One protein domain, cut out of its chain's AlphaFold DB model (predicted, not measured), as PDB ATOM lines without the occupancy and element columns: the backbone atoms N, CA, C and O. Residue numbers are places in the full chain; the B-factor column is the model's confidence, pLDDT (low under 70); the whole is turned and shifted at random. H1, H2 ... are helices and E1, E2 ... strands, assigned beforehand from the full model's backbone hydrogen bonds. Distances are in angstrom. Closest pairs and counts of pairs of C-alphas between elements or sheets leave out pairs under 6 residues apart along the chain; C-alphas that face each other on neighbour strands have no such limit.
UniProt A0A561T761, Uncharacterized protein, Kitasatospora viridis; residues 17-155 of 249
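AT A GLANCE: This is residues 17 to 155 of the 249 residues of an uncharacterized protein of Kitasatospora viridis (UniProt A0A561T761). The domain is a sandwich of two strongly twisted sheets, E4 E3 E2 E1 E5 and E6 E7 E8 E9, only partly face to face, with the short helix H1 in between, packing on both. E9 comes close to E2 where the sheets meet, while E5 and E6 reach away from each other; after E9 the residues 143 to 155 loop back to the opposite edge of their sheet, at E6. The printed part has 139 residues with nine named strands and one named helix, in the order E1 E2 E3 E4 E5 H1 E6 E7 E8 E9. Both sheets are antiparallel and the class is mostly strand, though under half of the residues are in named elements. The whole is compact, with a radius of gyration of the C-alphas of 14.9 A and spans of 41 by 39 by 24 A.

HOW THE PARTS SIT: The larger sheet runs E4, residues 64 to 67, E3, residues 52 to 57, E2, residues 40 to 48, E1, residues 24 to 33, and E5, residues 81 to 86. E1 to E4 form a meander, each strand the antiparallel neighbour of the one before. In the hairpin E1 and E2, N 30 and O 43 are 2.9 A apart, within hydrogen-bond range; between E1 and E5, N 31 and O 83 are at 2.8 A. The other sheet, also a meander, runs E6, residues 103 to 109, E7, residues 117 to 124, E8, residues 127 to 134, and E9, residues 137 to 142. In the hairpin E7 and E8, N 122 and O 129 are 2.8 A apart. The strands of one sheet stand at 32 degrees to those of the other. The closest C-alphas of E2 and E9 are those of Leu 41 and Leu 138, 5.6 A apart. H1, residues 92 to 96, is on both sheets, over E1 at a height of 8.5 A and over E8 at a height of 8.2 A. Its one O i to N i+4 pair is not within hydrogen-bond range, but 1 of 2 O i to N i+3 pairs is.

IN THESE COORDINATES: E1, 26.8 A from first to last C-alpha, begins at C-alpha 24, (52.686, -28.998, -2.437). E2 measures 23.7 A, E8 22.4 A and E7 21.7 A. E9, 16.4 A long, ends at C-alpha 142, (43.578, -26.590, 11.508).

THE WHOLE: The C-alphas farthest apart, of Glu 78 and Pro 125, are separated by 43.5 A. The printed part has no cut. The long link is E4 to E5, with 13 residues. Residues 153 to 154 pair antiparallel with residues 108 to 109 of E6. The mean pLDDT of the printed part is 87.0; residue 61, residues 109 to 117 and residues 143 to 152 are under 70.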
ATOM      1  N   ALA A  17      39.072 -29.923  -7.653       87.69
ATOM      2  CA  ALA A  17      39.476 -31.237  -8.152       87.69
ATOM      3  C   ALA A  17      40.820 -31.196  -8.895       87.69
ATOM      4  O   ALA A  17      41.596 -32.145  -8.807       87.69
ATOM      5  N   ASP A  18      41.143 -30.076  -9.549       91.25
ATOM      6  CA  ASP A  18      42.406 -29.924 -10.263       91.25
ATOM      7  C   ASP A  18      43.598 -29.925  -9.316       91.25
ATOM      8  O   ASP A  18      44.706 -30.144  -9.778       91.25
ATOM      9  N   LEU A  19      43.422 -29.707  -8.011       94.56
ATOM     10  CA  LEU A  19      44.520 -29.685  -7.040       94.56
ATOM     11  C   LEU A  19      44.912 -31.091  -6.554       94.56
ATOM     12  O   LEU A  19      45.984 -31.259  -5.968       94.56
ATOM     13  N   LEU A  20      44.055 -32.094  -6.771       93.88
ATOM     14  CA  LEU A  20      44.212 -33.444  -6.232       93.88
ATOM     15  C   LEU A  20      45.448 -34.161  -6.782       93.88
ATOM     16  O   LEU A  20      45.835 -34.011  -7.938       93.88
ATOM     17  N   GLY A  21      46.098 -34.941  -5.919       93.94
ATOM     18  CA  GLY A  21      47.318 -35.692  -6.219       93.94
ATOM     19  C   GLY A  21      48.571 -34.827  -6.380       93.94
ATOM     20  O   GLY A  21      49.689 -35.344  -6.285       93.94
ATOM     21  N   ARG A  22      48.426 -33.511  -6.569       96.25
ATOM     22  CA  ARG A  22      49.562 -32.614  -6.778       96.25
ATOM     23  C   ARG A  22      50.339 -32.422  -5.492       96.25
ATOM     24  O   ARG A  22      49.777 -32.252  -4.410       96.25
ATOM     25  N   ARG A  23      51.664 -32.432  -5.617       97.75
ATOM     26  CA  ARG A  23      52.572 -32.213  -4.491       97.75
ATOM     27  C   ARG A  23      52.655 -30.727  -4.174       97.75
ATOM     28  O   ARG A  23      52.963 -29.943  -5.068       97.75
ATOM     29  N   LEU A  24      52.448 -30.357  -2.914       98.50
ATOM     30  CA  LEU A  24      52.686 -28.998  -2.437       98.50
ATOM     31  C   LEU A  24      54.194 -28.744  -2.350       98.50
ATOM     32  O   LEU A  24      54.895 -29.422  -1.607       98.50
ATOM     33  N   LEU A  25      54.706 -27.801  -3.132       98.56
ATOM     34  CA  LEU A  25      56.138 -27.517  -3.256       98.56
ATOM     35  C   LEU A  25      56.573 -26.295  -2.451       98.56
ATOM     36  O   LEU A  25      57.705 -26.256  -1.980       98.56
ATOM     37  N   ARG A  26      55.684 -25.309  -2.327       98.38
ATOM     38  CA  ARG A  26      55.912 -24.039  -1.635       98.38
ATOM     39  C   ARG A  26      54.574 -23.424  -1.239       98.38
ATOM     40  O   ARG A  26      53.563 -23.653  -1.908       98.38
ATOM     41  N   VAL A  27      54.580 -22.614  -0.191       98.50
ATOM     42  CA  VAL A  27      53.455 -21.778   0.233       98.50
ATOM     43  C   VAL A  27      53.899 -20.320   0.204       98.50
ATOM     44  O   VAL A  27      54.917 -19.966   0.788       98.50
ATOM     45  N   THR A  28      53.138 -19.449  -0.453       98.62
ATOM     46  CA  THR A  28      53.364 -17.998  -0.389       98.62
ATOM     47  C   THR A  28      52.132 -17.325   0.186       98.62
ATOM     48  O   THR A  28      51.012 -17.695  -0.145       98.62
ATOM     49  N   THR A  29      52.318 -16.331   1.046       97.88
ATOM     50  CA  THR A  29      51.216 -15.576   1.654       97.88
ATOM     51  C   THR A  29      51.458 -14.084   1.522       97.88
ATOM     52  O   THR A  29      52.595 -13.626   1.633       97.88
ATOM     53  N   SER A  30      50.390 -13.332   1.285       97.00
ATOM     54  CA  SER A  30      50.378 -11.871   1.248       97.00
ATOM     55  C   SER A  30      49.553 -11.356   2.416       97.00
ATOM     56  O   SER A  30      48.386 -11.713   2.546       97.00
ATOM     57  N   TRP A  31      50.154 -10.518   3.254       95.25
ATOM     58  CA  TRP A  31      49.539 -10.001   4.473       95.25
ATOM     59  C   TRP A  31      49.434  -8.489   4.419       95.25
ATOM     60  O   TRP A  31      50.444  -7.805   4.231       95.25
ATOM     61  N   HIS A  32      48.234  -7.967   4.644       93.75
ATOM     62  CA  HIS A  32      48.001  -6.547   4.852       93.75
ATOM     63  C   HIS A  32      48.255  -6.178   6.307       93.75
ATOM     64  O   HIS A  32      47.792  -6.840   7.230       93.75
ATOM     65  N   ARG A  33      48.999  -5.093   6.509       93.44
ATOM     66  CA  ARG A  33      49.213  -4.481   7.818       93.44
ATOM     67  C   ARG A  33      48.833  -3.018   7.746       93.44
ATOM     68  O   ARG A  33      49.434  -2.264   6.978       93.44
ATOM     69  N   HIS A  34      47.888  -2.614   8.585       90.81
ATOM     70  CA  HIS A  34      47.463  -1.228   8.718       90.81
ATOM     71  C   HIS A  34      47.503  -0.785  10.184       90.81
ATOM     72  O   HIS A  34      46.802  -1.323  11.039       90.81
ATOM     73  N   GLY A  35      48.330   0.221  10.480       85.50
ATOM     74  CA  GLY A  35      48.486   0.737  11.841       85.50
ATOM     75  C   GLY A  35      48.982  -0.330  12.826       85.50
ATOM     76  O   GLY A  35      49.925  -1.059  12.529       85.50
ATOM     77  N   GLY A  36      48.363  -0.384  14.009       79.94
ATOM     78  CA  GLY A  36      48.637  -1.384  15.049       79.94
ATOM     79  C   GLY A  36      47.631  -2.539  15.095       79.94
ATOM     80  O   GLY A  36      47.535  -3.187  16.132       79.94
ATOM     81  N   ALA A  37      46.839  -2.738  14.036       83.94
ATOM     82  CA  ALA A  37      45.919  -3.868  13.936       83.94
ATOM     83  C   ALA A  37      46.672  -5.177  13.649       83.94
ATOM     84  O   ALA A  37      47.802  -5.160  13.149       83.94
ATOM     85  N   GLU A  38      46.021  -6.303  13.944       86.00
ATOM     86  CA  GLU A  38      46.525  -7.619  13.559       86.00
ATOM     87  C   GLU A  38      46.637  -7.726  12.024       86.00
ATOM     88  O   GLU A  38      45.776  -7.199  11.313       86.00
ATOM     89  N   PRO A  39      47.695  -8.361  11.486       90.06
ATOM     90  CA  PRO A  39      47.833  -8.562  10.048       90.06
ATOM     91  C   PRO A  39      46.711  -9.438   9.474       90.06
ATOM     92  O   PRO A  39      46.460 -10.525   9.987       90.06
ATOM     93  N   ALA A  40      46.114  -9.016   8.361       89.88
ATOM     94  CA  ALA A  40      45.083  -9.776   7.650       89.88
ATOM     95  C   ALA A  40      45.669 -10.483   6.419       89.88
ATOM     96  O   ALA A  40      46.454  -9.891   5.670       89.88
ATOM     97  N   LEU A  41      45.304 -11.748   6.197       92.94
ATOM     98  CA  LEU A  41      45.730 -12.508   5.021       92.94
ATOM     99  C   LEU A  41      44.911 -12.069   3.801       92.94
ATOM    100  O   LEU A  41      43.698 -12.252   3.765       92.94
ATOM    101  N   LEU A  42      45.585 -11.520   2.791       91.94
ATOM    102  CA  LEU A  42      44.957 -11.093   1.538       91.94
ATOM    103  C   LEU A  42      44.921 -12.213   0.505       91.94
ATOM    104  O   LEU A  42      43.898 -12.464  -0.120       91.94
ATOM    105  N   HIS A  43      46.066 -12.860   0.299       95.00
ATOM    106  CA  HIS A  43      46.227 -13.890  -0.718       95.00
ATOM    107  C   HIS A  43      47.070 -15.036  -0.171       95.00
ATOM    108  O   HIS A  43      48.076 -14.819   0.514       95.00
ATOM    109  N   LEU A  44      46.695 -16.249  -0.554       97.25
ATOM    110  CA  LEU A  44      47.485 -17.459  -0.376       97.25
ATOM    111  C   LEU A  44      47.824 -18.003  -1.763       97.25
ATOM    112  O   LEU A  44      46.945 -18.098  -2.609       97.25
ATOM    113  N   TRP A  45      49.069 -18.408  -1.984       98.19
ATOM    114  CA  TRP A  45      49.448 -19.218  -3.135       98.19
ATOM    115  C   TRP A  45      49.953 -20.571  -2.666       98.19
ATOM    116  O   TRP A  45      50.901 -20.653  -1.878       98.19
ATOM    117  N   LEU A  46      49.357 -21.629  -3.205       98.44
ATOM    118  CA  LEU A  46      49.882 -22.983  -3.091       98.44
ATOM    119  C   LEU A  46      50.615 -23.317  -4.387       98.44
ATOM    120  O   LEU A  46      50.019 -23.329  -5.461       98.44
ATOM    121  N   HIS A  47      51.918 -23.569  -4.298       98.38
ATOM    122  CA  HIS A  47      52.731 -23.948  -5.454       98.38
ATOM    123  C   HIS A  47      52.639 -25.453  -5.616       98.38
ATOM    124  O   HIS A  47      53.209 -26.196  -4.816       98.38
ATOM    125  N   LEU A  48      51.903 -25.902  -6.622       98.06
ATOM    126  CA  LEU A  48      51.594 -27.311  -6.829       98.06
ATOM    127  C   LEU A  48      52.388 -27.857  -8.017       98.06
ATOM    128  O   LEU A  48      52.489 -27.213  -9.066       98.06
ATOM    129  N   ALA A  49      52.961 -29.049  -7.847       97.25
ATOM    130  CA  ALA A  49      53.665 -29.747  -8.920       97.25
ATOM    131  C   ALA A  49      52.775 -29.857 -10.167       97.25
ATOM    132  O   ALA A  49      51.587 -30.157 -10.059       97.25
ATOM    133  N   ASP A  50      53.353 -29.569 -11.333       94.25
ATOM    134  CA  ASP A  50      52.696 -29.637 -12.644       94.25
ATOM    135  C   ASP A  50      51.488 -28.690 -12.839       94.25
ATOM    136  O   ASP A  50      50.824 -28.763 -13.869       94.25
ATOM    137  N   LEU A  51      51.197 -27.794 -11.880       95.06
ATOM    138  CA  LEU A  51      50.192 -26.718 -12.010       95.06
ATOM    139  C   LEU A  51      50.802 -25.317 -11.921       95.06
ATOM    140  O   LEU A  51      50.327 -24.389 -12.564       95.06
ATOM    141  N   GLY A  52      51.849 -25.157 -11.109       95.50
ATOM    142  CA  GLY A  52      52.356 -23.842 -10.728       95.50
ATOM    143  C   GLY A  52      51.629 -23.271  -9.502       95.50
ATOM    144  O   GLY A  52      51.022 -24.023  -8.733       95.50
ATOM    145  N   PRO A  53      51.750 -21.957  -9.248       97.06
ATOM    146  CA  PRO A  53      51.105 -21.319  -8.113       97.06
ATOM    147  C   PRO A  53      49.614 -21.104  -8.372       97.06
ATOM    148  O   PRO A  53      49.229 -20.419  -9.316       97.06
ATOM    149  N   VAL A  54      48.785 -21.657  -7.491       97.19
ATOM    150  CA  VAL A  54      47.347 -21.384  -7.453       97.19
ATOM    151  C   VAL A  54      47.089 -20.346  -6.376       97.19
ATOM    152  O   VAL A  54      47.343 -20.609  -5.198       97.19
ATOM    153  N   ARG A  55      46.612 -19.171  -6.786       96.00
ATOM    154  CA  ARG A  55      46.186 -18.078  -5.919       96.00
ATOM    155  C   ARG A  55      44.775 -18.331  -5.416       96.00
ATOM    156  O   ARG A  55      43.857 -18.552  -6.200       96.00
ATOM    157  N   PHE A  56      44.623 -18.212  -4.110       93.94
ATOM    158  CA  PHE A  56      43.360 -18.165  -3.401       93.94
ATOM    159  C   PHE A  56      43.130 -16.726  -2.965       93.94
ATOM    160  O   PHE A  56      44.026 -16.102  -2.383       93.94
ATOM    161  N   HIS A  57      41.949 -16.201  -3.270       89.81
ATOM    162  CA  HIS A  57      41.553 -14.839  -2.922       89.81
ATOM    163  C   HIS A  57      40.046 -14.742  -2.708       89.81
ATOM    164  O   HIS A  57      39.288 -15.604  -3.153       89.81
ATOM    165  N   THR A  58      39.638 -13.702  -1.989       85.25
ATOM    166  CA  THR A  58      38.256 -13.428  -1.593       85.25
ATOM    167  C   THR A  58      37.751 -12.151  -2.268       85.25
ATOM    168  O   THR A  58      37.757 -11.084  -1.649       85.25
ATOM    169  N   PRO A  59      37.342 -12.181  -3.553       76.19
ATOM    170  CA  PRO A  59      36.662 -11.048  -4.175       76.19
ATOM    171  C   PRO A  59      35.262 -10.892  -3.563       76.19
ATOM    172  O   PRO A  59      34.261 -11.401  -4.069       76.19
ATOM    173  N   GLY A  60      35.196 -10.199  -2.428       73.56
ATOM    174  CA  GLY A  60      34.015 -10.193  -1.574       73.56
ATOM    175  C   GLY A  60      33.887 -11.510  -0.797       73.56
ATOM    176  O   GLY A  60      34.867 -12.083  -0.331       73.56
ATOM    177  N   GLU A  61      32.667 -12.040  -0.708       66.19
ATOM    178  CA  GLU A  61      32.345 -13.190   0.154       66.19
ATOM    179  C   GLU A  61      32.494 -14.567  -0.531       66.19
ATOM    180  O   GLU A  61      31.905 -15.545  -0.073       66.19
ATOM    181  N   GLN A  62      33.206 -14.662  -1.658       74.81
ATOM    182  CA  GLN A  62      33.434 -15.926  -2.373       74.81
ATOM    183  C   GLN A  62      34.918 -16.265  -2.405       74.81
ATOM    184  O   GLN A  62      35.743 -15.375  -2.558       74.81
ATOM    185  N   LEU A  63      35.248 -17.552  -2.302       85.50
ATOM    186  CA  LEU A  63      36.604 -18.034  -2.533       85.50
ATOM    187  C   LEU A  63      36.818 -18.275  -4.030       85.50
ATOM    188  O   LEU A  63      36.099 -19.067  -4.637       85.50
ATOM    189  N   GLU A  64      37.829 -17.633  -4.604       87.31
ATOM    190  CA  GLU A  64      38.218 -17.807  -6.002       87.31
ATOM    191  C   GLU A  64      39.631 -18.405  -6.106       87.31
ATOM    192  O   GLU A  64      40.521 -18.090  -5.309       87.31
ATOM    193  N   LEU A  65      39.813 -19.301  -7.084       91.81
ATOM    194  CA  LEU A  65      41.055 -20.015  -7.376       91.81
ATOM    195  C   LEU A  65      41.524 -19.656  -8.789       91.81
ATOM    196  O   LEU A  65      40.785 -19.850  -9.752       91.81
ATOM    197  N   THR A  66      42.759 -19.176  -8.920       92.94
ATOM    198  CA  THR A  66      43.355 -18.807 -10.219       92.94
ATOM    199  C   THR A  66      44.811 -19.248 -10.299       92.94
ATOM    200  O   THR A  66      45.512 -19.221  -9.289       92.94
ATOM    201  N   VAL A  67      45.300 -19.654 -11.475       94.50
ATOM    202  CA  VAL A  67      46.749 -19.829 -11.680       94.50
ATOM    203  C   VAL A  67      47.366 -18.451 -11.875       94.50
ATOM    204  O   VAL A  67      47.122 -17.796 -12.883       94.50
ATOM    205  N   ASP A  68      48.155 -17.999 -10.906       94.62
ATOM    206  CA  ASP A  68      48.733 -16.654 -10.914       94.62
ATOM    207  C   ASP A  68      50.032 -16.606 -10.103       94.62
ATOM    208  O   ASP A  68      50.202 -17.329  -9.121       94.62
ATOM    209  N   GLN A  69      50.967 -15.744 -10.496       95.44
ATOM    210  CA  GLN A  69      52.243 -15.603  -9.800       95.44
ATOM    211  C   GLN A  69      52.102 -14.722  -8.552       95.44
ATOM    212  O   GLN A  69      51.431 -13.691  -8.594       95.44
ATOM    213  N   PRO A  70      52.791 -15.051  -7.442       96.81
ATOM    214  CA  PRO A  70      52.861 -14.141  -6.312       96.81
ATOM    215  C   PRO A  70      53.462 -12.797  -6.719       96.81
ATOM    216  O   PRO A  70      54.509 -12.727  -7.367       96.81
ATOM    217  N   HIS A  71      52.821 -11.718  -6.288       95.81
ATOM    218  CA  HIS A  71      53.371 -10.377  -6.426       95.81
ATOM    219  C   HIS A  71      54.446 -10.103  -5.357       95.81
ATOM    220  O   HIS A  71      54.572 -10.819  -4.365       95.81
ATOM    221  N   GLY A  72      55.218  -9.025  -5.534       96.25
ATOM    222  CA  GLY A  72      56.145  -8.532  -4.509       96.25
ATOM    223  C   GLY A  72      55.439  -7.763  -3.380       96.25
ATOM    224  O   GLY A  72      54.261  -7.419  -3.512       96.25
ATOM    225  N   PRO A  73      56.136  -7.459  -2.271       97.00
ATOM    226  CA  PRO A  73      55.615  -6.566  -1.238       97.00
ATOM    227  C   PRO A  73      55.471  -5.133  -1.770       97.00
ATOM    228  O   PRO A  73      56.254  -4.694  -2.616       97.00
ATOM    229  N   TYR A  74      54.506  -4.379  -1.247       96.62
ATOM    230  CA  TYR A  74      54.278  -2.989  -1.649       96.62
ATOM    231  C   TYR A  74      53.694  -2.139  -0.516       96.62
ATOM    232  O   TYR A  74      53.105  -2.642   0.441       96.62
ATOM    233  N   SER A  75      53.872  -0.821  -0.613       95.06
ATOM    234  CA  SER A  75      53.251   0.146   0.297       95.06
ATOM    235  C   SER A  75      51.932   0.650  -0.284       95.06
ATOM    236  O   SER A  75      51.835   0.890  -1.485       95.06
ATOM    237  N   MET A  76      50.942   0.853   0.582       94.12
ATOM    238  CA  MET A  76      49.651   1.470   0.268       94.12
ATOM    239  C   MET A  76      49.542   2.886   0.859       94.12
ATOM    240  O   MET A  76      48.444   3.404   1.062       94.12
ATOM    241  N   GLY A  77      50.681   3.514   1.175       93.94
ATOM    242  CA  GLY A  77      50.727   4.839   1.792       93.94
ATOM    243  C   GLY A  77      50.053   4.849   3.164       93.94
ATOM    244  O   GLY A  77      50.405   4.066   4.045       93.94
ATOM    245  N   GLU A  78      49.068   5.729   3.345       92.44
ATOM    246  CA  GLU A  78      48.320   5.841   4.603       92.44
ATOM    247  C   GLU A  78      47.483   4.598   4.927       92.44
ATOM    248  O   GLU A  78      47.203   4.343   6.093       92.44
ATOM    249  N   HIS A  79      47.162   3.770   3.929       90.56
ATOM    250  CA  HIS A  79      46.409   2.529   4.113       90.56
ATOM    251  C   HIS A  79      47.287   1.339   4.525       90.56
ATOM    252  O   HIS A  79      46.787   0.226   4.650       90.56
ATOM    253  N   GLY A  80      48.568   1.563   4.826       94.06
ATOM    254  CA  GLY A  80      49.467   0.549   5.373       94.06
ATOM    255  C   GLY A  80      50.383  -0.080   4.327       94.06
ATOM    256  O   GLY A  80      50.842   0.580   3.392       94.06
ATOM    257  N   SER A  81      50.707  -1.355   4.504       95.50
ATOM    258  CA  SER A  81      51.639  -2.077   3.635       95.50
ATOM    259  C   SER A  81      51.261  -3.538   3.490       95.50
ATOM    260  O   SER A  81      50.673  -4.122   4.400       95.50
ATOM    261  N   VAL A  82      51.680  -4.130   2.381       96.81
ATOM    262  CA  VAL A  82      51.539  -5.551   2.106       96.81
ATOM    263  C   VAL A  82      52.910  -6.213   2.141       96.81
ATOM    264  O   VAL A  82      53.823  -5.819   1.411       96.81
ATOM    265  N   SER A  83      53.053  -7.220   3.000       96.56
ATOM    266  CA  SER A  83      54.234  -8.085   3.065       96.56
ATOM    267  C   SER A  83      53.944  -9.423   2.404       96.56
ATOM    268  O   SER A  83      52.869  -9.978   2.613       96.56
ATOM    269  N   VAL A  84      54.919  -9.967   1.680       97.56
ATOM    270  CA  VAL A  84      54.817 -11.287   1.051       97.56
ATOM    271  C   VAL A  84      55.869 -12.200   1.661       97.56
ATOM    272  O   VAL A  84      57.040 -11.826   1.734       97.56
ATOM    273  N   LEU A  85      55.440 -13.362   2.148       97.12
ATOM    274  CA  LEU A  85      56.280 -14.331   2.847       97.12
ATOM    275  C   LEU A  85      56.164 -15.700   2.187       97.12
ATOM    276  O   LEU A  85      55.068 -16.129   1.819       97.12
ATOM    277  N   GLU A  86      57.293 -16.390   2.081       97.81
ATOM    278  CA  GLU A  86      57.385 -17.759   1.577       97.81
ATOM    279  C   GLU A  86      57.637 -18.723   2.739       97.81
ATOM    280  O   GLU A  86      58.409 -18.405   3.644       97.81
ATOM    281  N   ASP A  87      56.959 -19.872   2.711       96.94
ATOM    282  CA  ASP A  87      57.129 -21.011   3.619       96.94
ATOM    283  C   ASP A  87      57.180 -20.626   5.106       96.94
ATOM    284  O   ASP A  87      57.958 -21.168   5.895       96.94
ATOM    285  N   SER A  88      56.331 -19.670   5.506       95.31
ATOM    286  CA  SER A  88      56.219 -19.277   6.909       95.31
ATOM    287  C   SER A  88      55.756 -20.476   7.744       95.31
ATOM    288  O   SER A  88      54.701 -21.043   7.442       95.31
ATOM    289  N   PRO A  89      56.480 -20.864   8.810       92.31
ATOM    290  CA  PRO A  89      56.109 -22.006   9.647       92.31
ATOM    291  C   PRO A  89      54.814 -21.771  10.436       92.31
ATOM    292  O   PRO A  89      54.227 -22.725  10.934       92.31
ATOM    293  N   GLU A  90      54.369 -20.519  10.546       90.38
ATOM    294  CA  GLU A  90      53.112 -20.134  11.200       90.38
ATOM    295  C   GLU A  90      51.885 -20.420  10.321       90.38
ATOM    296  O   GLU A  90      50.758 -20.440  10.806       90.38
ATOM    297  N   VAL A  91      52.086 -20.664   9.022       93.25
ATOM    298  CA  VAL A  91      51.007 -20.996   8.090       93.25
ATOM    299  C   VAL A  91      50.813 -22.509   8.074       93.25
ATOM    300  O   VAL A  91      51.717 -23.252   7.692       93.25
ATOM    301  N   ALA A  92      49.612 -22.976   8.428       93.94
ATOM    302  CA  ALA A  92      49.317 -24.403   8.599       93.94
ATOM    303  C   ALA A  92      49.647 -25.270   7.366       93.94
ATOM    304  O   ALA A  92      50.016 -26.432   7.514       93.94
ATOM    305  N   PHE A  93      49.573 -24.721   6.148       96.31
ATOM    306  CA  PHE A  93      49.952 -25.435   4.921       96.31
ATOM    307  C   PHE A  93      51.444 -25.796   4.852       96.31
ATOM    308  O   PHE A  93      51.802 -26.815   4.261       96.31
ATOM    309  N   THR A  94      52.322 -25.011   5.478       96.75
ATOM    310  CA  THR A  94      53.782 -25.169   5.383       96.75
ATOM    311  C   THR A  94      54.268 -26.509   5.947       96.75
ATOM    312  O   THR A  94      55.252 -27.071   5.469       96.75
ATOM    313  N   ARG A  95      53.558 -27.110   6.910       95.69
ATOM    314  CA  ARG A  95      53.919 -28.444   7.433       95.69
ATOM    315  C   ARG A  95      53.687 -29.585   6.429       95.69
ATOM    316  O   ARG A  95      54.167 -30.697   6.645       95.69
ATOM    317  N   PHE A  96      52.960 -29.318   5.344       96.94
ATOM    318  CA  PHE A  96      52.637 -30.287   4.294       96.94
ATOM    319  C   PHE A  96      53.493 -30.133   3.038       96.94
ATOM    320  O   PHE A  96      53.241 -30.812   2.042       96.94
ATOM    321  N   LEU A  97      54.523 -29.282   3.068       98.06
ATOM    322  CA  LEU A  97      55.486 -29.195   1.974       98.06
ATOM    323  C   LEU A  97      56.054 -30.582   1.639       98.06
ATOM    324  O   LEU A  97      56.397 -31.387   2.506       98.06
ATOM    325  N   GLY A  98      56.123 -30.868   0.345       97.75
ATOM    326  CA  GLY A  98      56.511 -32.154  -0.205       97.75
ATOM    327  C   GLY A  98      55.417 -33.222  -0.169       97.75
ATOM    328  O   GLY A  98      55.675 -34.312  -0.674       97.75
ATOM    329  N   GLN A  99      54.219 -32.971   0.361       97.31
ATOM    330  CA  GLN A  99      53.131 -33.956   0.407       97.31
ATOM    331  C   GLN A  99      52.117 -33.748  -0.732       97.31
ATOM    332  O   GLN A  99      51.919 -32.613  -1.167       97.31
ATOM    333  N   PRO A 100      51.490 -34.823  -1.249       96.69
ATOM    334  CA  PRO A 100      50.385 -34.704  -2.193       96.69
ATOM    335  C   PRO A 100      49.106 -34.234  -1.492       96.69
ATOM    336  O   PRO A 100      48.851 -34.604  -0.345       96.69
ATOM    337  N   VAL A 101      48.286 -33.462  -2.199       96.75
ATOM    338  CA  VAL A 101      46.909 -33.174  -1.786       96.75
ATOM    339  C   VAL A 101      46.065 -34.432  -2.002       96.75
ATOM    340  O   VAL A 101      45.890 -34.876  -3.134       96.75
ATOM    341  N   CYS A 102      45.541 -35.018  -0.929       95.25
ATOM    342  CA  CYS A 102      44.710 -36.222  -0.990       95.25
ATOM    343  C   CYS A 102      43.227 -35.903  -1.192       95.25
ATOM    344  O   CYS A 102      42.522 -36.669  -1.832       95.25
ATOM    345  N   SER A 103      42.728 -34.804  -0.629       93.62
ATOM    346  CA  SER A 103      41.324 -34.394  -0.763       93.62
ATOM    347  C   SER A 103      41.222 -32.881  -0.799       93.62
ATOM    348  O   SER A 103      41.939 -32.213  -0.055       93.62
ATOM    349  N   VAL A 104      40.281 -32.360  -1.588       92.25
ATOM    350  CA  VAL A 104      39.843 -30.960  -1.523       92.25
ATOM    351  C   VAL A 104      38.325 -30.940  -1.546       92.25
ATOM    352  O   VAL A 104      37.722 -31.448  -2.487       92.25
ATOM    353  N   ARG A 105      37.696 -30.414  -0.494       87.81
ATOM    354  CA  ARG A 105      36.236 -30.449  -0.343       87.81
ATOM    355  C   ARG A 105      35.663 -29.083  -0.054       87.81
ATOM    356  O   ARG A 105      36.216 -28.362   0.765       87.81
ATOM    357  N   ASP A 106      34.529 -28.784  -0.670       85.88
ATOM    358  CA  ASP A 106      33.784 -27.569  -0.371       85.88
ATOM    359  C   ASP A 106      33.270 -27.590   1.067       85.88
ATOM    360  O   ASP A 106      32.722 -28.593   1.538       85.88
ATOM    361  N   VAL A 107      33.423 -26.450   1.729       84.25
ATOM    362  CA  VAL A 107      32.845 -26.170   3.036       84.25
ATOM    363  C   VAL A 107      31.717 -25.166   2.844       84.25
ATOM    364  O   VAL A 107      31.915 -24.080   2.301       84.25
ATOM    365  N   GLU A 108      30.521 -25.521   3.299       78.44
ATOM    366  CA  GLU A 108      29.349 -24.648   3.309       78.44
ATOM    367  C   GLU A 108      29.105 -24.119   4.725       78.44
ATOM    368  O   GLU A 108      29.171 -24.876   5.693       78.44
ATOM    369  N   TYR A 109      28.732 -22.846   4.856       69.81
ATOM    370  CA  TYR A 109      28.154 -22.347   6.101       69.81
ATOM    371  C   TYR A 109      26.664 -22.695   6.147       69.81
ATOM    372  O   TYR A 109      25.895 -22.211   5.317       69.81
ATOM    373  N   ARG A 110      26.214 -23.486   7.133       63.91
ATOM    374  CA  ARG A 110      24.772 -23.647   7.411       63.91
ATOM    375  C   ARG A 110      24.434 -23.014   8.755       63.91
ATOM    376  O   ARG A 110      25.107 -23.219   9.763       63.91
ATOM    377  N   ASN A 111      23.346 -22.247   8.764       55.94
ATOM    378  CA  ASN A 111      22.800 -21.539   9.930       55.94
ATOM    379  C   ASN A 111      23.570 -20.282  10.392       55.94
ATOM    380  O   ASN A 111      23.289 -19.772  11.476       55.94
ATOM    381  N   GLY A 112      24.495 -19.754   9.586       51.31
ATOM    382  CA  GLY A 112      24.957 -18.365   9.707       51.31
ATOM    383  C   GLY A 112      23.994 -17.398   8.993       51.31
ATOM    384  O   GLY A 112      23.179 -17.845   8.190       51.31
ATOM    385  N   PRO A 113      24.064 -16.076   9.229       47.50
ATOM    386  CA  PRO A 113      23.216 -15.095   8.539       47.50
ATOM    387  C   PRO A 113      23.459 -14.995   7.018       47.50
ATOM    388  O   PRO A 113      22.779 -14.215   6.355       47.50
ATOM    389  N   VAL A 114      24.410 -15.754   6.461       48.53
ATOM    390  CA  VAL A 114      24.806 -15.708   5.049       48.53
ATOM    391  C   VAL A 114      24.918 -17.138   4.499       48.53
ATOM    392  O   VAL A 114      25.758 -17.913   4.947       48.53
ATOM    393  N   GLU A 115      24.067 -17.490   3.531       47.06
ATOM    394  CA  GLU A 115      24.170 -18.719   2.726       47.06
ATOM    395  C   GLU A 115      25.196 -18.503   1.598       47.06
ATOM    396  O   GLU A 115      24.827 -18.061   0.510       47.06
ATOM    397  N   LYS A 116      26.490 -18.748   1.839       53.16
ATOM    398  CA  LYS A 116      27.539 -18.666   0.799       53.16
ATOM    399  C   LYS A 116      28.629 -19.728   0.993       53.16
ATOM    400  O   LYS A 116      28.817 -20.231   2.101       53.16
ATOM    401  N   LEU A 117      29.307 -20.082  -0.109       56.53
ATOM    402  CA  LEU A 117      30.456 -20.999  -0.139       56.53
ATOM    403  C   LEU A 117      31.506 -20.515   0.868       56.53
ATOM    404  O   LEU A 117      32.027 -19.412   0.733       56.53
ATOM    405  N   GLY A 118      31.770 -21.329   1.886       71.62
ATOM    406  CA  GLY A 118      32.499 -20.927   3.083       71.62
ATOM    407  C   GLY A 118      33.992 -21.216   3.070       71.62
ATOM    408  O   GLY A 118      34.723 -20.675   3.893       71.62
ATOM    409  N   GLY A 119      34.462 -22.052   2.144       86.62
ATOM    410  CA  GLY A 119      35.871 -22.402   2.047       86.62
ATOM    411  C   GLY A 119      36.125 -23.777   1.454       86.62
ATOM    412  O   GLY A 119      35.240 -24.395   0.863       86.62
ATOM    413  N   LEU A 120      37.349 -24.257   1.650       90.62
ATOM    414  CA  LEU A 120      37.824 -25.569   1.244       90.62
ATOM    415  C   LEU A 120      38.500 -26.290   2.411       90.62
ATOM    416  O   LEU A 120      39.305 -25.711   3.140       90.62
ATOM    417  N   THR A 121      38.240 -27.587   2.520       91.50
ATOM    418  CA  THR A 121      38.981 -28.510   3.374       91.50
ATOM    419  C   THR A 121      39.989 -29.274   2.536       91.50
ATOM    420  O   THR A 121      39.619 -30.025   1.634       91.50
ATOM    421  N   PHE A 122      41.264 -29.116   2.873       94.00
ATOM    422  CA  PHE A 122      42.376 -29.855   2.299       94.00
ATOM    423  C   PHE A 122      42.765 -31.003   3.217       94.00
ATOM    424  O   PHE A 122      42.993 -30.800   4.410       94.00
ATOM    425  N   GLN A 123      42.916 -32.197   2.655       93.69
ATOM    426  CA  GLN A 123      43.551 -33.313   3.345       93.69
ATOM    427  C   GLN A 123      44.883 -33.642   2.689       93.69
ATOM    428  O   GLN A 123      44.976 -33.782   1.472       93.69
ATOM    429  N   PHE A 124      45.889 -33.828   3.528       94.44
ATOM    430  CA  PHE A 124      47.208 -34.349   3.203       94.44
ATOM    431  C   PHE A 124      47.436 -35.636   4.011       94.44
ATOM    432  O   PHE A 124      46.756 -35.858   5.017       94.44
ATOM    433  N   PRO A 125      48.429 -36.471   3.660       91.44
ATOM    434  CA  PRO A 125      48.788 -37.640   4.463       91.44
ATOM    435  C   PRO A 125      49.059 -37.319   5.941       91.44
ATOM    436  O   PRO A 125      48.772 -38.138   6.808       91.44
ATOM    437  N   GLY A 126      49.612 -36.135   6.231       88.94
ATOM    438  CA  GLY A 126      49.928 -35.699   7.592       88.94
ATOM    439  C   GLY A 126      48.791 -35.020   8.364       88.94
ATOM    440  O   GLY A 126      49.033 -34.616   9.499       88.94
ATOM    441  N   GLY A 127      47.608 -34.807   7.772       90.88
ATOM    442  CA  GLY A 127      46.508 -34.093   8.432       90.88
ATOM    443  C   GLY A 127      45.670 -33.191   7.523       90.88
ATOM    444  O   GLY A 127      45.785 -33.217   6.300       90.88
ATOM    445  N   THR A 128      44.821 -32.381   8.154       90.94
ATOM    446  CA  THR A 128      43.797 -31.554   7.496       90.94
ATOM    447  C   THR A 128      44.052 -30.065   7.734       90.94
ATOM    448  O   THR A 128      44.523 -29.680   8.809       90.94
ATOM    449  N   VAL A 129      43.721 -29.230   6.746       92.69
ATOM    450  CA  VAL A 129      43.706 -27.759   6.838       92.69
ATOM    451  C   VAL A 129      42.417 -27.236   6.227       92.69
ATOM    452  O   VAL A 129      42.011 -27.697   5.163       92.69
ATOM    453  N   HIS A 130      41.809 -26.246   6.866       90.31
ATOM    454  CA  HIS A 130      40.697 -25.492   6.311       90.31
ATOM    455  C   HIS A 130      41.195 -24.135   5.816       90.31
ATOM    456  O   HIS A 130      41.952 -23.445   6.503       90.31
ATOM    457  N   LEU A 131      40.755 -23.766   4.620       91.88
ATOM    458  CA  LEU A 131      40.909 -22.442   4.043       91.88
ATOM    459  C   LEU A 131      39.517 -21.847   3.885       91.88
ATOM    460  O   LEU A 131      38.749 -22.310   3.047       91.88
ATOM    461  N   LEU A 132      39.190 -20.849   4.691       87.19
ATOM    462  CA  LEU A 132      37.855 -20.276   4.757       87.19
ATOM    463  C   LEU A 132      37.845 -18.868   4.171       87.19
ATOM    464  O   LEU A 132      38.795 -18.108   4.351       87.19
ATOM    465  N   ALA A 133      36.750 -18.540   3.495       84.44
ATOM    466  CA  ALA A 133      36.414 -17.189   3.072       84.44
ATOM    467  C   ALA A 133      35.397 -16.629   4.070       84.44
ATOM    468  O   ALA A 133      34.270 -17.120   4.151       84.44
ATOM    469  N   PHE A 134      35.792 -15.627   4.853       76.62
ATOM    470  CA  PHE A 134      34.943 -15.066   5.900       76.62
ATOM    471  C   PHE A 134      35.077 -13.546   5.956       76.62
ATOM    472  O   PHE A 134      36.156 -13.040   6.225       76.62
ATOM    473  N   GLN A 135      33.972 -12.822   5.738       74.88
ATOM    474  CA  GLN A 135      33.937 -11.347   5.777       74.88
ATOM    475  C   GLN A 135      35.043 -10.693   4.931       74.88
ATOM    476  O   GLN A 135      35.746  -9.805   5.399       74.88
ATOM    477  N   ASP A 136      35.198 -11.158   3.691       75.75
ATOM    478  CA  ASP A 136      36.231 -10.730   2.738       75.75
ATOM    479  C   ASP A 136      37.680 -11.082   3.141       75.75
ATOM    480  O   ASP A 136      38.617 -10.751   2.414       75.75
ATOM    481  N   GLU A 137      37.886 -11.819   4.238       81.31
ATOM    482  CA  GLU A 137      39.195 -12.294   4.691       81.31
ATOM    483  C   GLU A 137      39.410 -13.784   4.396       81.31
ATOM    484  O   GLU A 137      38.485 -14.605   4.447       81.31
ATOM    485  N   LEU A 138      40.670 -14.149   4.135       89.19
ATOM    486  CA  LEU A 138      41.104 -15.541   4.107       89.19
ATOM    487  C   LEU A 138      41.530 -15.983   5.505       89.19
ATOM    488  O   LEU A 138      42.455 -15.426   6.095       89.19
ATOM    489  N   VAL A 139      40.919 -17.053   5.998       87.12
ATOM    490  CA  VAL A 139      41.271 -17.656   7.285       87.12
ATOM    491  C   VAL A 139      41.835 -19.049   7.047       87.12
ATOM    492  O   VAL A 139      41.190 -19.900   6.437       87.12
ATOM    493  N   ILE A 140      43.047 -19.293   7.544       89.62
ATOM    494  CA  ILE A 140      43.680 -20.615   7.537       89.62
ATOM    495  C   ILE A 140      43.605 -21.170   8.950       89.62
ATOM    496  O   ILE A 140      44.022 -20.512   9.900       89.62
ATOM    497  N   THR A 141      43.098 -22.387   9.089       84.06
ATOM    498  CA  THR A 141      42.950 -23.025  10.396       84.06
ATOM    499  C   THR A 141      43.100 -24.533  10.293       84.06
ATOM    500  O   THR A 141      42.851 -25.146   9.251       84.06
ATOM    501  N   GLU A 142      43.558 -25.143  11.375       80.38
ATOM    502  CA  GLU A 142      43.578 -26.590  11.508       80.38
ATOM    503  C   GLU A 142      42.212 -27.082  11.992       80.38
ATOM    504  O   GLU A 142      41.499 -26.374  12.698       80.38
ATOM    505  N   ALA A 143      41.849 -28.325  11.664       63.38
ATOM    506  CA  ALA A 143      40.556 -28.896  12.065       63.38
ATOM    507  C   ALA A 143      40.297 -28.848  13.587       63.38
ATOM    508  O   ALA A 143      39.151 -28.858  14.019       63.38
ATOM    509  N   ALA A 144      41.349 -28.785  14.408       54.88
ATOM    510  CA  ALA A 144      41.234 -28.709  15.863       54.88
ATOM    511  C   ALA A 144      40.907 -27.298  16.402       54.88
ATOM    512  O   ALA A 144      40.505 -27.186  17.559       54.88
ATOM    513  N   ASP A 145      41.038 -26.246  15.583       59.78
ATOM    514  CA  ASP A 145      41.080 -24.845  16.039       59.78
ATOM    515  C   ASP A 145      39.895 -23.991  15.541       59.78
ATOM    516  O   ASP A 145      39.906 -22.763  15.622       59.78
ATOM    517  N   LEU A 146      38.827 -24.626  15.051       60.78
ATOM    518  CA  LEU A 146      37.653 -23.954  14.471       60.78
ATOM    519  C   LEU A 146      36.688 -23.317  15.496       60.78
ATOM    520  O   LEU A 146      35.784 -22.558  15.129       60.78
ATOM    521  N   GLY A 147      36.885 -23.578  16.792       65.44
ATOM    522  CA  GLY A 147      36.189 -22.903  17.891       65.44
ATOM    523  C   GLY A 147      34.659 -22.889  17.757       65.44
ATOM    524  O   GLY A 147      34.024 -23.916  17.543       65.44
ATOM    525  N   ALA A 148      34.052 -21.710  17.913       63.09
ATOM    526  CA  ALA A 148      32.595 -21.537  17.868       63.09
ATOM    527  C   ALA A 148      31.993 -21.611  16.450       63.09
ATOM    528  O   ALA A 148      30.773 -21.657  16.319       63.09
ATOM    529  N   VAL A 149      32.827 -21.595  15.405       63.44
ATOM    530  CA  VAL A 149      32.386 -21.603  14.003       63.44
ATOM    531  C   VAL A 149      32.302 -23.031  13.457       63.44
ATOM    532  O   VAL A 149      31.488 -23.286  12.575       63.44
ATOM    533  N   ASP A 150      33.054 -23.970  14.042       68.00
ATOM    534  CA  ASP A 150      33.060 -25.398  13.687       68.00
ATOM    535  C   ASP A 150      31.655 -26.009  13.495       68.00
ATOM    536  O   ASP A 150      31.408 -26.615  12.453       68.00
ATOM    537  N   PRO A 151      30.668 -25.786  14.395       67.75
ATOM    538  CA  PRO A 151      29.340 -26.389  14.247       67.75
ATOM    539  C   PRO A 151      28.545 -25.871  13.041       67.75
ATOM    540  O   PRO A 151      27.506 -26.442  12.710       67.75
ATOM    541  N   HIS A 152      28.992 -24.767  12.441       68.75
ATOM    542  CA  HIS A 152      28.365 -24.116  11.297       68.75
ATOM    543  C   HIS A 152      29.050 -24.456   9.974       68.75
ATOM    544  O   HIS A 152      28.503 -24.121   8.922       68.75
ATOM    545  N   LEU A 153      30.221 -25.099  10.014       74.12
ATOM    546  CA  LEU A 153      30.919 -25.578   8.831       74.12
ATOM    547  C   LEU A 153      30.401 -26.965   8.470       74.12
ATOM    548  O   LEU A 153      30.442 -27.910   9.258       74.12
ATOM    549  N   HIS A 154      29.896 -27.088   7.252       77.50
ATOM    550  CA  HIS A 154      29.331 -28.326   6.758       77.50
ATOM    551  C   HIS A 154      30.048 -28.768   5.496       77.50
ATOM    552  O   HIS A 154      29.998 -28.116   4.459       77.50
ATOM    553  N   GLU A 155      30.653 -29.943   5.596       85.44
ATOM    554  CA  GLU A 155      31.067 -30.737   4.452       85.44
ATOM    555  C   GLU A 155      30.052 -31.864   4.256       85.44
ATOM    556  O   GLU A 155      29.611 -32.508   5.217       85.44
TER     557      GLU A 155